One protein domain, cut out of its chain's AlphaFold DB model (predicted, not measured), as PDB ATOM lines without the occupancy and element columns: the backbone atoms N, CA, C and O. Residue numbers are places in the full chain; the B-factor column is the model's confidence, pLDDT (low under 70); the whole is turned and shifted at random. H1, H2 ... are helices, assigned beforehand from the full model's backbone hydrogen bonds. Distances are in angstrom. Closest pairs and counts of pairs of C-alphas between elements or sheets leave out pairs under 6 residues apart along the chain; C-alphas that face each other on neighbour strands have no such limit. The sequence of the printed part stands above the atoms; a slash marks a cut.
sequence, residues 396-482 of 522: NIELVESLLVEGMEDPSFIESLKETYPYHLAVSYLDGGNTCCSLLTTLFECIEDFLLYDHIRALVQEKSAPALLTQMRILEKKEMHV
ATOM      1  N   ASN A 396     -44.817   7.077  -7.989       92.06
ATOM      2  CA  ASN A 396     -45.307   7.035  -9.367       92.06
ATOM      3  C   ASN A 396     -44.668   5.864 -10.129       92.06
ATOM      4  O   ASN A 396     -43.561   5.982 -10.645       92.06
ATOM      5  N   ILE A 397     -45.376   4.734 -10.167       91.38
ATOM      6  CA  ILE A 397     -44.899   3.464 -10.734       91.38
ATOM      7  C   ILE A 397     -44.589   3.592 -12.231       91.38
ATOM      8  O   ILE A 397     -43.517   3.178 -12.653       91.38
ATOM      9  N   GLU A 398     -45.472   4.231 -13.003       91.69
ATOM     10  CA  GLU A 398     -45.320   4.425 -14.455       91.69
ATOM     11  C   GLU A 398     -44.052   5.232 -14.786       91.69
ATOM     12  O   GLU A 398     -43.314   4.902 -15.711       91.69
ATOM     13  N   LEU A 399     -43.757   6.263 -13.982       94.44
ATOM     14  CA  LEU A 399     -42.529   7.055 -14.104       94.44
ATOM     15  C   LEU A 399     -41.281   6.303 -13.600       94.44
ATOM     16  O   LEU A 399     -40.183   6.527 -14.102       94.44
ATOM     17  N   VAL A 400     -41.411   5.427 -12.600       94.44
ATOM     18  CA  VAL A 400     -40.300   4.577 -12.137       94.44
ATOM     19  C   VAL A 400     -39.922   3.554 -13.208       94.44
ATOM     20  O   VAL A 400     -38.735   3.375 -13.467       94.44
ATOM     21  N   GLU A 401     -40.908   2.923 -13.842       92.62
ATOM     22  CA  GLU A 401     -40.704   1.954 -14.920       92.62
ATOM     23  C   GLU A 401     -40.018   2.602 -16.130       92.62
ATOM     24  O   GLU A 401     -38.965   2.124 -16.553       92.62
ATOM     25  N   SER A 402     -40.529   3.737 -16.630       92.50
ATOM     26  CA  SER A 402     -39.925   4.424 -17.783       92.50
ATOM     27  C   SER A 402     -38.489   4.886 -17.512       92.50
ATOM     28  O   SER A 402     -37.594   4.588 -18.303       92.50
ATOM     29  N   LEU A 403     -38.222   5.509 -16.358       93.81
ATOM     30  CA  LEU A 403     -36.869   5.950 -15.990       93.81
ATOM     31  C   LEU A 403     -35.884   4.794 -15.773       93.81
ATOM     32  O   LEU A 403     -34.686   4.974 -15.999       93.81
ATOM     33  N   LEU A 404     -36.354   3.626 -15.323       91.31
ATOM     34  CA  LEU A 404     -35.516   2.431 -15.233       91.31
ATOM     35  C   LEU A 404     -35.218   1.869 -16.623       91.31
ATOM     36  O   LEU A 404     -34.054   1.615 -16.911       91.31
ATOM     37  N   VAL A 405     -36.221   1.722 -17.491       88.69
ATOM     38  CA  VAL A 405     -36.020   1.226 -18.863       88.69
ATOM     39  C   VAL A 405     -35.051   2.124 -19.640       88.69
ATOM     40  O   VAL A 405     -34.097   1.610 -20.218       88.69
ATOM     41  N   GLU A 406     -35.223   3.449 -19.582       88.25
ATOM     42  CA  GLU A 406     -34.293   4.416 -20.188       88.25
ATOM     43  C   GLU A 406     -32.889   4.354 -19.566       88.25
ATOM     44  O   GLU A 406     -31.882   4.361 -20.273       88.25
ATOM     45  N   GLY A 407     -32.795   4.323 -18.232       85.69
ATOM     46  CA  GLY A 407     -31.513   4.380 -17.526       85.69
ATOM     47  C   GLY A 407     -30.655   3.128 -17.718       85.69
ATOM     48  O   GLY A 407     -29.430   3.208 -17.714       85.69
ATOM     49  N   MET A 408     -31.274   1.965 -17.930       81.75
ATOM     50  CA  MET A 408     -30.573   0.681 -18.072       81.75
ATOM     51  C   MET A 408     -29.870   0.509 -19.431       81.75
ATOM     52  O   MET A 408     -29.105  -0.446 -19.610       81.75
ATOM     53  N   GLU A 409     -30.048   1.447 -20.369       81.94
ATOM     54  CA  GLU A 409     -29.195   1.556 -21.557       81.94
ATOM     55  C   GLU A 409     -27.765   2.035 -21.218       81.94
ATOM     56  O   GLU A 409     -26.824   1.701 -21.945       81.94
ATOM     57  N   ASP A 410     -27.569   2.756 -20.102       83.00
ATOM     58  CA  ASP A 410     -26.267   3.258 -19.637       83.00
ATOM     59  C   ASP A 410     -25.683   2.398 -18.491       83.00
ATOM     60  O   ASP A 410     -26.189   2.421 -17.365       83.00
ATOM     61  N   PRO A 411     -24.546   1.701 -18.693       79.88
ATOM     62  CA  PRO A 411     -23.860   0.979 -17.620       79.88
ATOM     63  C   PRO A 411     -23.502   1.847 -16.397       79.88
ATOM     64  O   PRO A 411     -23.487   1.341 -15.273       79.88
ATOM     65  N   SER A 412     -23.241   3.149 -16.584       81.38
ATOM     66  CA  SER A 412     -22.880   4.067 -15.493       81.38
ATOM     67  C   SER A 412     -24.054   4.350 -14.548       81.38
ATOM     68  O   SER A 412     -23.867   4.523 -13.335       81.38
ATOM     69  N   PHE A 413     -25.279   4.311 -15.078       85.12
ATOM     70  CA  PHE A 413     -26.509   4.404 -14.302       85.12
ATOM     71  C   PHE A 413     -26.687   3.171 -13.406       85.12
ATOM     72  O   PHE A 413     -27.002   3.324 -12.229       85.12
ATOM     73  N   ILE A 414     -26.401   1.963 -13.908       78.31
ATOM     74  CA  ILE A 414     -26.537   0.698 -13.157       78.31
ATOM     75  C   ILE A 414     -25.581   0.637 -11.954       78.31
ATOM     76  O   ILE A 414     -25.965   0.186 -10.870       78.31
ATOM     77  N   GLU A 415     -24.334   1.089 -12.115       81.00
ATOM     78  CA  GLU A 415     -23.392   1.189 -10.992       81.00
ATOM     79  C   GLU A 415     -23.892   2.187  -9.941       81.00
ATOM     80  O   GLU A 415     -23.973   1.851  -8.757       81.00
ATOM     81  N   SER A 416     -24.318   3.370 -10.387       84.25
ATOM     82  CA  SER A 416     -24.801   4.455  -9.526       84.25
ATOM     83  C   SER A 416     -26.141   4.131  -8.838       84.25
ATOM     84  O   SER A 416     -26.389   4.566  -7.712       84.25
ATOM     85  N   LEU A 417     -27.000   3.314  -9.460       85.00
ATOM     86  CA  LEU A 417     -28.295   2.887  -8.921       85.00
ATOM     87  C   LEU A 417     -28.145   2.162  -7.578       85.00
ATOM     88  O   LEU A 417     -28.945   2.382  -6.663       85.00
ATOM     89  N   LYS A 418     -27.079   1.365  -7.423       78.19
ATOM     90  CA  LYS A 418     -26.760   0.638  -6.182       78.19
ATOM     91  C   LYS A 418     -26.554   1.592  -5.002       78.19
ATOM     92  O   LYS A 418     -26.977   1.281  -3.891       78.19
ATOM     93  N   GLU A 419     -25.996   2.779  -5.246       80.88
ATOM     94  CA  GLU A 419     -25.777   3.812  -4.224       80.88
ATOM     95  C   GLU A 419     -27.065   4.552  -3.816       80.88
ATOM     96  O   GLU A 419     -27.084   5.258  -2.805       80.88
ATOM     97  N   THR A 420     -28.166   4.393  -4.561       80.06
ATOM     98  CA  THR A 420     -29.452   5.016  -4.199       80.06
ATOM     99  C   THR A 420     -30.287   4.205  -3.219       80.06
ATOM    100  O   THR A 420     -31.189   4.772  -2.602       80.06
ATOM    101  N   TYR A 421     -29.976   2.915  -3.046       84.62
ATOM    102  CA  TYR A 421     -30.734   1.977  -2.215       84.62
ATOM    103  C   TYR A 421     -32.251   2.040  -2.503       84.62
ATOM    104  O   TYR A 421     -33.031   2.323  -1.590       84.62
ATOM    105  N   PRO A 422     -32.701   1.783  -3.749       86.81
ATOM    106  CA  PRO A 422     -34.054   2.121  -4.207       86.81
ATOM    107  C   PRO A 422     -35.161   1.489  -3.351       86.81
ATOM    108  O   PRO A 422     -36.144   2.154  -3.042       86.81
ATOM    109  N   TYR A 423     -34.964   0.263  -2.857       84.69
ATOM    110  CA  TYR A 423     -35.875  -0.384  -1.905       84.69
ATOM    111  C   TYR A 423     -35.970   0.341  -0.551       84.69
ATOM    112  O   TYR A 423     -37.062   0.495  -0.014       84.69
ATOM    113  N   HIS A 424     -34.849   0.817   0.003       83.06
ATOM    114  CA  HIS A 424     -34.852   1.592   1.252       83.06
ATOM    115  C   HIS A 424     -35.502   2.961   1.045       83.06
ATOM    116  O   HIS A 424     -36.221   3.435   1.927       83.06
ATOM    117  N   LEU A 425     -35.270   3.583  -0.115       86.00
ATOM    118  CA  LEU A 425     -35.910   4.838  -0.492       86.00
ATOM    119  C   LEU A 425     -37.425   4.660  -0.627       86.00
ATOM    120  O   LEU A 425     -38.160   5.411   0.004       86.00
ATOM    121  N   ALA A 426     -37.879   3.630  -1.350       86.94
ATOM    122  CA  ALA A 426     -39.290   3.268  -1.451       86.94
ATOM    123  C   ALA A 426     -39.893   3.084  -0.053       86.94
ATOM    124  O   ALA A 426     -40.751   3.869   0.337       86.94
ATOM    125  N   VAL A 427     -39.368   2.135   0.742       82.25
ATOM    126  CA  VAL A 427     -39.839   1.815   2.107       82.25
ATOM    127  C   VAL A 427     -39.898   3.043   3.022       82.25
ATOM    128  O   VAL A 427     -40.823   3.154   3.825       82.25
ATOM    129  N   SER A 428     -38.968   3.990   2.879       81.12
ATOM    130  CA  SER A 428     -38.952   5.226   3.677       81.12
ATOM    131  C   SER A 428     -40.097   6.192   3.357       81.12
ATOM    132  O   SER A 428     -40.395   7.037   4.196       81.12
ATOM    133  N   TYR A 429     -40.726   6.082   2.182       78.00
ATOM    134  CA  TYR A 429     -41.793   6.972   1.703       78.00
ATOM    135  C   TYR A 429     -43.164   6.281   1.552       78.00
ATOM    136  O   TYR A 429     -44.146   6.943   1.220       78.00
ATOM    137  N   LEU A 430     -43.274   4.977   1.852       70.38
ATOM    138  CA  LEU A 430     -44.548   4.249   1.780       70.38
ATOM    139  C   LEU A 430     -45.563   4.777   2.809       70.38
ATOM    140  O   LEU A 430     -45.278   4.924   4.001       70.38
ATOM    141  N   ASP A 431     -46.795   4.995   2.355       64.44
ATOM    142  CA  ASP A 431     -47.947   5.351   3.191       64.44
ATOM    143  C   ASP A 431     -48.756   4.134   3.675       64.44
ATOM    144  O   ASP A 431     -49.556   4.269   4.600       64.44
ATOM    145  N   GLY A 432     -48.472   2.942   3.138       56.50
ATOM    146  CA  GLY A 432     -49.061   1.676   3.577       56.50
ATOM    147  C   GLY A 432     -50.356   1.331   2.839       56.50
ATOM    148  O   GLY A 432     -51.429   1.311   3.436       56.50
ATOM    149  N   GLY A 433     -50.246   1.001   1.551       61.03
ATOM    150  CA  GLY A 433     -51.354   0.550   0.702       61.03
ATOM    151  C   GLY A 433     -50.861  -0.192  -0.545       61.03
ATOM    152  O   GLY A 433     -49.668  -0.442  -0.682       61.03
ATOM    153  N   ASN A 434     -51.757  -0.533  -1.478       61.38
ATOM    154  CA  ASN A 434     -51.421  -1.345  -2.664       61.38
ATOM    155  C   ASN A 434     -50.283  -0.759  -3.525       61.38
ATOM    156  O   ASN A 434     -49.440  -1.508  -4.012       61.38
ATOM    157  N   THR A 435     -50.216   0.572  -3.634       66.88
ATOM    158  CA  THR A 435     -49.120   1.338  -4.259       66.88
ATOM    159  C   THR A 435     -47.739   0.939  -3.743       66.88
ATOM    160  O   THR A 435     -46.771   0.936  -4.497       66.88
ATOM    161  N   CYS A 436     -47.646   0.569  -2.464       69.62
ATOM    162  CA  CYS A 436     -46.398   0.234  -1.796       69.62
ATOM    163  C   CYS A 436     -45.846  -1.126  -2.249       69.62
ATOM    164  O   CYS A 436     -44.647  -1.251  -2.491       69.62
ATOM    165  N   CYS A 437     -46.726  -2.115  -2.443       74.88
ATOM    166  CA  CYS A 437     -46.345  -3.410  -2.997       74.88
ATOM    167  C   CYS A 437     -46.061  -3.305  -4.491       74.88
ATOM    168  O   CYS A 437     -45.023  -3.785  -4.921       74.88
ATOM    169  N   SER A 438     -46.921  -2.634  -5.265       82.81
ATOM    170  CA  SER A 438     -46.705  -2.473  -6.706       82.81
ATOM    171  C   SER A 438     -45.381  -1.772  -7.019       82.81
ATOM    172  O   SER A 438     -44.633  -2.272  -7.846       82.81
ATOM    173  N   LEU A 439     -45.023  -0.700  -6.298       86.81
ATOM    174  CA  LEU A 439     -43.720  -0.045  -6.459       86.81
ATOM    175  C   LEU A 439     -42.545  -0.986  -6.151       86.81
ATOM    176  O   LEU A 439     -41.567  -1.005  -6.893       86.81
ATOM    177  N   LEU A 440     -42.619  -1.766  -5.066       86.19
ATOM    178  CA  LEU A 440     -41.563  -2.723  -4.719       86.19
ATOM    179  C   LEU A 440     -41.467  -3.871  -5.734       86.19
ATOM    180  O   LEU A 440     -40.353  -4.292  -6.036       86.19
ATOM    181  N   THR A 441     -42.594  -4.332  -6.282       86.06
ATOM    182  CA  THR A 441     -42.643  -5.321  -7.367       86.06
ATOM    183  C   THR A 441     -42.020  -4.771  -8.648       86.06
ATOM    184  O   THR A 441     -41.118  -5.409  -9.170       86.06
ATOM    185  N   THR A 442     -42.388  -3.569  -9.103       89.19
ATOM    186  CA  THR A 442     -41.783  -2.945 -10.296       89.19
ATOM    187  C   THR A 442     -40.279  -2.724 -10.118       89.19
ATOM    188  O   THR A 442     -39.499  -3.036 -11.012       89.19
ATOM    189  N   LEU A 443     -39.839  -2.251  -8.943       88.12
ATOM    190  CA  LEU A 443     -38.409  -2.149  -8.630       88.12
ATOM    191  C   LEU A 443     -37.712  -3.515  -8.687       88.12
ATOM    192  O   LEU A 443     -36.589  -3.594  -9.175       88.12
ATOM    193  N   PHE A 444     -38.360  -4.571  -8.198       86.56
ATOM    194  CA  PHE A 444     -37.834  -5.932  -8.207       86.56
ATOM    195  C   PHE A 444     -37.729  -6.502  -9.623       86.56
ATOM    196  O   PHE A 444     -36.636  -6.881 -10.028       86.56
ATOM    197  N   GLU A 445     -38.823  -6.495 -10.383       86.50
ATOM    198  CA  GLU A 445     -38.898  -7.013 -11.753       86.50
ATOM    199  C   GLU A 445     -37.877  -6.311 -12.655       86.50
ATOM    200  O   GLU A 445     -37.006  -6.969 -13.219       86.50
ATOM    201  N   CYS A 446     -37.877  -4.971 -12.691       83.69
ATOM    202  CA  CYS A 446     -36.901  -4.228 -13.484       83.69
ATOM    203  C   CYS A 446     -35.454  -4.513 -13.036       83.69
ATOM    204  O   CYS A 446     -34.601  -4.820 -13.865       83.69
ATOM    205  N   ILE A 447     -35.132  -4.409 -11.740       83.81
ATOM    206  CA  ILE A 447     -33.733  -4.519 -11.292       83.81
ATOM    207  C   ILE A 447     -33.210  -5.962 -11.405       83.81
ATOM    208  O   ILE A 447     -32.046  -6.140 -11.771       83.81
ATOM    209  N   GLU A 448     -34.015  -6.993 -11.120       77.94
ATOM    210  CA  GLU A 448     -33.577  -8.389 -11.270       77.94
ATOM    211  C   GLU A 448     -33.382  -8.780 -12.737       77.94
ATOM    212  O   GLU A 448     -32.329  -9.342 -13.057       77.94
ATOM    213  N   ASP A 449     -34.313  -8.431 -13.633       71.12
ATOM    214  CA  ASP A 449     -34.190  -8.742 -15.063       71.12
ATOM    215  C   ASP A 449     -32.909  -8.132 -15.652       71.12
ATOM    216  O   ASP A 449     -32.168  -8.809 -16.375       71.12
ATOM    217  N   PHE A 450     -32.569  -6.891 -15.278       68.62
ATOM    218  CA  PHE A 450     -31.336  -6.247 -15.733       68.62
ATOM    219  C   PHE A 450     -30.063  -6.797 -15.073       68.62
ATOM    220  O   PHE A 450     -29.059  -6.962 -15.770       68.62
ATOM    221  N   LEU A 451     -30.067  -7.142 -13.779       70.38
ATOM    222  CA  LEU A 451     -28.905  -7.784 -13.139       70.38
ATOM    223  C   LEU A 451     -28.636  -9.185 -13.711       70.38
ATOM    224  O   LEU A 451     -27.476  -9.561 -13.906       70.38
ATOM    225  N   LEU A 452     -29.691  -9.942 -14.023       67.44
ATOM    226  CA  LEU A 452     -29.597 -11.228 -14.707       67.44
ATOM    227  C   LEU A 452     -29.076 -11.047 -16.140       67.44
ATOM    228  O   LEU A 452     -28.160 -11.761 -16.559       67.44
ATOM    229  N   TYR A 453     -29.610 -10.071 -16.876       67.44
ATOM    230  CA  TYR A 453     -29.200  -9.770 -18.245       67.44
ATOM    231  C   TYR A 453     -27.738  -9.314 -18.336       67.44
ATOM    232  O   TYR A 453     -27.004  -9.805 -19.196       67.44
ATOM    233  N   ASP A 454     -27.271  -8.435 -17.445       67.19
ATOM    234  CA  ASP A 454     -25.879  -7.972 -17.449       67.19
ATOM    235  C   ASP A 454     -24.903  -9.084 -17.028       67.19
ATOM    236  O   ASP A 454     -23.842  -9.249 -17.633       67.19
ATOM    237  N   HIS A 455     -25.301  -9.959 -16.093       66.19
ATOM    238  CA  HIS A 455     -24.538 -11.170 -15.778       66.19
ATOM    239  C   HIS A 455     -24.430 -12.121 -16.984       66.19
ATOM    240  O   HIS A 455     -23.350 -12.643 -17.274       66.19
ATOM    241  N   ILE A 456     -25.522 -12.318 -17.733       67.00
ATOM    242  CA  ILE A 456     -25.516 -13.094 -18.982       67.00
ATOM    243  C   ILE A 456     -24.631 -12.409 -20.035       67.00
ATOM    244  O   ILE A 456     -23.812 -13.082 -20.659       67.00
ATOM    245  N   ARG A 457     -24.726 -11.086 -20.204       69.12
ATOM    246  CA  ARG A 457     -23.898 -10.294 -21.131       69.12
ATOM    247  C   ARG A 457     -22.406 -10.434 -20.810       69.12
ATOM    248  O   ARG A 457     -21.622 -10.697 -21.721       69.12
ATOM    249  N   ALA A 458     -22.015 -10.333 -19.540       69.38
ATOM    250  CA  ALA A 458     -20.636 -10.533 -19.097       69.38
ATOM    251  C   ALA A 458     -20.148 -11.965 -19.393       69.38
ATOM    252  O   ALA A 458     -19.094 -12.148 -20.005       69.38
ATOM    253  N   LEU A 459     -20.953 -12.986 -19.070       64.56
ATOM    254  CA  LEU A 459     -20.657 -14.384 -19.412       64.56
ATOM    255  C   LEU A 459     -20.546 -14.620 -20.930       64.56
ATOM    256  O   LEU A 459     -19.760 -15.470 -21.352       64.56
ATOM    257  N   VAL A 460     -21.313 -13.886 -21.745       69.56
ATOM    258  CA  VAL A 460     -21.259 -13.931 -23.216       69.56
ATOM    259  C   VAL A 460     -19.974 -13.307 -23.760       69.56
ATOM    260  O   VAL A 460     -19.397 -13.840 -24.705       69.56
ATOM    261  N   GLN A 461     -19.502 -12.212 -23.164       68.50
ATOM    262  CA  GLN A 461     -18.271 -11.538 -23.587       68.50
ATOM    263  C   GLN A 461     -17.002 -12.283 -23.143       68.50
ATOM    264  O   GLN A 461     -16.002 -12.268 -23.859       68.50
ATOM    265  N   GLU A 462     -17.032 -12.958 -21.991       62.91
ATOM    266  CA  GLU A 462     -15.856 -13.621 -21.410       62.91
ATOM    267  C   GLU A 462     -15.615 -15.050 -21.949       62.91
ATOM    268  O   GLU A 462     -14.523 -15.603 -21.789       62.91
ATOM    269  N   LYS A 463     -16.606 -15.682 -22.600       49.59
ATOM    270  CA  LYS A 463     -16.547 -17.107 -22.980       49.59
ATOM    271  C   LYS A 463     -16.758 -17.373 -24.466       49.59
ATOM    272  O   LYS A 463     -17.639 -16.825 -25.116       49.59
ATOM    273  N   SER A 464     -15.998 -18.333 -24.995       53.72
ATOM    274  CA  SER A 464     -16.219 -18.852 -26.344       53.72
ATOM    275  C   SER A 464     -17.548 -19.618 -26.448       53.72
ATOM    276  O   SER A 464     -17.988 -20.285 -25.506       53.72
ATOM    277  N   ALA A 465     -18.176 -19.555 -27.628       53.38
ATOM    278  CA  ALA A 465     -19.529 -20.062 -27.894       53.38
ATOM    279  C   ALA A 465     -19.875 -21.479 -27.357       53.38
ATOM    280  O   ALA A 465     -21.011 -21.666 -26.909       53.38
ATOM    281  N   PRO A 466     -18.965 -22.482 -27.324       53.94
ATOM    282  CA  PRO A 466     -19.284 -23.803 -26.768       53.94
ATOM    283  C   PRO A 466     -19.588 -23.800 -25.258       53.94
ATOM    284  O   PRO A 466     -20.387 -24.610 -24.781       53.94
ATOM    285  N   ALA A 467     -18.967 -22.896 -24.492       54.66
ATOM    286  CA  ALA A 467     -19.162 -22.817 -23.044       54.66
ATOM    287  C   ALA A 467     -20.511 -22.168 -22.682       54.66
ATOM    288  O   ALA A 467     -21.183 -22.629 -21.756       54.66
ATOM    289  N   LEU A 468     -20.953 -21.178 -23.466       50.66
ATOM    290  CA  LEU A 468     -22.273 -20.551 -23.338       50.66
ATOM    291  C   LEU A 468     -23.412 -21.550 -23.545       50.66
ATOM    292  O   LEU A 468     -24.279 -21.675 -22.685       50.66
ATOM    293  N   LEU A 469     -23.352 -22.344 -24.620       52.94
ATOM    294  CA  LEU A 469     -24.318 -23.416 -24.896       52.94
ATOM    295  C   LEU A 469     -24.422 -24.452 -23.766       52.94
ATOM    296  O   LEU A 469     -25.459 -25.096 -23.607       52.94
ATOM    297  N   THR A 470     -23.361 -24.620 -22.975       58.44
ATOM    298  CA  THR A 470     -23.359 -25.527 -21.822       58.44
ATOM    299  C   THR A 470     -24.009 -24.877 -20.596       58.44
ATOM    300  O   THR A 470     -24.802 -25.534 -19.927       58.44
ATOM    301  N   GLN A 471     -23.752 -23.591 -20.322       54.06
ATOM    302  CA  GLN A 471     -24.415 -22.869 -19.224       54.06
ATOM    303  C   GLN A 471     -25.897 -22.585 -19.499       54.06
ATOM    304  O   GLN A 471     -26.709 -22.781 -18.598       54.06
ATOM    305  N   MET A 472     -26.280 -22.216 -20.725       50.41
ATOM    306  CA  MET A 472     -27.691 -21.997 -21.076       50.41
ATOM    307  C   MET A 472     -28.526 -23.266 -20.865       50.41
ATOM    308  O   MET A 472     -29.568 -23.198 -20.227       50.41
ATOM    309  N   ARG A 473     -28.015 -24.448 -21.245       54.75
ATOM    310  CA  ARG A 473     -28.675 -25.742 -20.969       54.75
ATOM    311  C   ARG A 473     -28.732 -26.132 -19.487       54.75
ATOM    312  O   ARG A 473     -29.493 -27.030 -19.129       54.75
ATOM    313  N   ILE A 474     -27.901 -25.532 -18.634       55.62
ATOM    314  CA  ILE A 474     -27.964 -25.714 -17.174       55.62
ATOM    315  C   ILE A 474     -29.042 -24.798 -16.579       55.62
ATOM    316  O   ILE A 474     -29.729 -25.221 -15.652       55.62
ATOM    317  N   LEU A 475     -29.223 -23.597 -17.137       49.03
ATOM    318  CA  LEU A 475     -30.307 -22.682 -16.775       49.03
ATOM    319  C   LEU A 475     -31.667 -23.193 -17.283       49.03
ATOM    320  O   LEU A 475     -32.574 -23.329 -16.479       49.03
ATOM    321  N   GLU A 476     -31.789 -23.633 -18.542       48.09
ATOM    322  CA  GLU A 476     -33.014 -24.275 -19.075       48.09
ATOM    323  C   GLU A 476     -33.442 -25.526 -18.285       48.09
ATOM    324  O   GLU A 476     -34.618 -25.873 -18.259       48.09
ATOM    325  N   LYS A 477     -32.497 -26.233 -17.647       47.94
ATOM    326  CA  LYS A 477     -32.787 -27.406 -16.802       47.94
ATOM    327  C   LYS A 477     -33.114 -27.076 -15.348       47.94
ATOM    328  O   LYS A 477     -33.467 -27.988 -14.600       47.94
ATOM    329  N   LYS A 478     -32.984 -25.816 -14.943       44.97
ATOM    330  CA  LYS A 478     -33.501 -25.305 -13.678       44.97
ATOM    331  C   LYS A 478     -34.713 -24.440 -14.000       44.97
ATOM    332  O   LYS A 478     -34.561 -23.246 -14.231       44.97
ATOM    333  N   GLU A 479     -35.905 -25.038 -13.998       40.28
ATOM    334  CA  GLU A 479     -37.149 -24.262 -13.965       40.28
ATOM    335  C   GLU A 479     -37.100 -23.340 -12.742       40.28
ATOM    336  O   GLU A 479     -37.192 -23.788 -11.598       40.28
ATOM    337  N   MET A 480     -36.840 -22.056 -12.989       40.28
ATOM    338  CA  MET A 480     -36.486 -21.105 -11.946       40.28
ATOM    339  C   MET A 480     -37.757 -20.595 -11.272       40.28
ATOM    340  O   MET A 480     -38.281 -19.533 -11.600       40.28
ATOM    341  N   HIS A 481     -38.273 -21.369 -10.320       39.53
ATOM    342  CA  HIS A 481     -39.279 -20.857  -9.399       39.53
ATOM    343  C   HIS A 481     -38.678 -19.705  -8.582       39.53
ATOM    344  O   HIS A 481     -37.587 -19.828  -8.029       39.53
ATOM    345  N   VAL A 482     -39.435 -18.611  -8.456       40.75
ATOM    346  CA  VAL A 482     -39.063 -17.329  -7.808       40.75
ATOM    347  C   VAL A 482     -38.453 -17.484  -6.397       40.75
ATOM    348  O   VAL A 482     -37.712 -16.626  -5.929       40.75
TER     349      VAL A 482
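AT A GLANCE: This is residues 396 to 482 of the 522 residues of the protein "Clr5 domain-containing protein" of Trichoderma harzianum (UniProt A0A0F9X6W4). One long helix, H4, is the spine of this model: H1 and H3 pack along its first half, nearly in line with it, while H2 crosses between the end of H1 and the start of H3. Past the last residues of H4 the backbone turns back into H5, which makes an open V with H4 and leads into a free tail, residues 476 to 482. The printed part has 87 residues with five named helices, H1 to H5 in that order, and no named strand; the class is all helix. The whole is loose, with a radius of gyration of the C-alphas of 16.0 A, and elongated, spanning 50 by 30 by 19 A.

HOW THE PARTS SIT: Begin with H4, residues 434 to 462. H1, residues 397 to 407, touches residues 438 to 446 of H4 alone; the closest C-alphas are those of Ile 397 and Leu 439, 5.7 A apart. These two helices run the same way at a shallow tilt of 16 degrees. H3, residues 422 to 429, touches residues 436 to 443 of H4 alone, with the C-alphas of Tyr 423 and Leu 440 closest at 6.8 A. H3 and H4 form a helical hairpin, running opposite ways at a shallow tilt of 12 degrees. H1 and H3 are apart. Look next at H2, residues 411 to 418: it is near H4, and close to but not clearly touching H1, with the C-alphas of Gly 407 and Phe 413 closest at 6.0 A. H2 and H1 run opposite ways at a steep tilt of 44 degrees, and H2 and H3 meet only through their link. H5, residues 465 to 475, is close to but not clearly touching H4; the closest C-alphas, of Val 460 and Leu 468, are 6.7 A apart, at a shallow tilt of 32 degrees, opposite ways. In H1, H3 and H4 each O i to N i+4 pair is within hydrogen-bond range; in H2 it is 3 of 4 and in H5 6 of 7.

IN THESE COORDINATES: Find C-alpha 434 at (-51.421, -1.345, -2.664); from there H4 runs 42.0 A to C-alpha 462 at (-15.856, -13.621, -21.410). H1 begins at C-alpha 397, at (-44.899, 3.464, -10.734), and is 15.0 A long. H2 is 11.8 A and H3 10.9 A long. H5 covers 15.7 A and ends at C-alpha 475, at (-30.307, -22.682, -16.775).

THE WHOLE: The two C-alphas farthest apart, of Asp 431 and Pro 466, are 50.7 A from each other. The printed part has no cut, and the four links between helices are tight. Residues 461 to 466 and 473 to 482 stand free. The mean pLDDT of the printed part is 72.6; look for values under 70 at residues 431 to 436, 450 and 452 to 482.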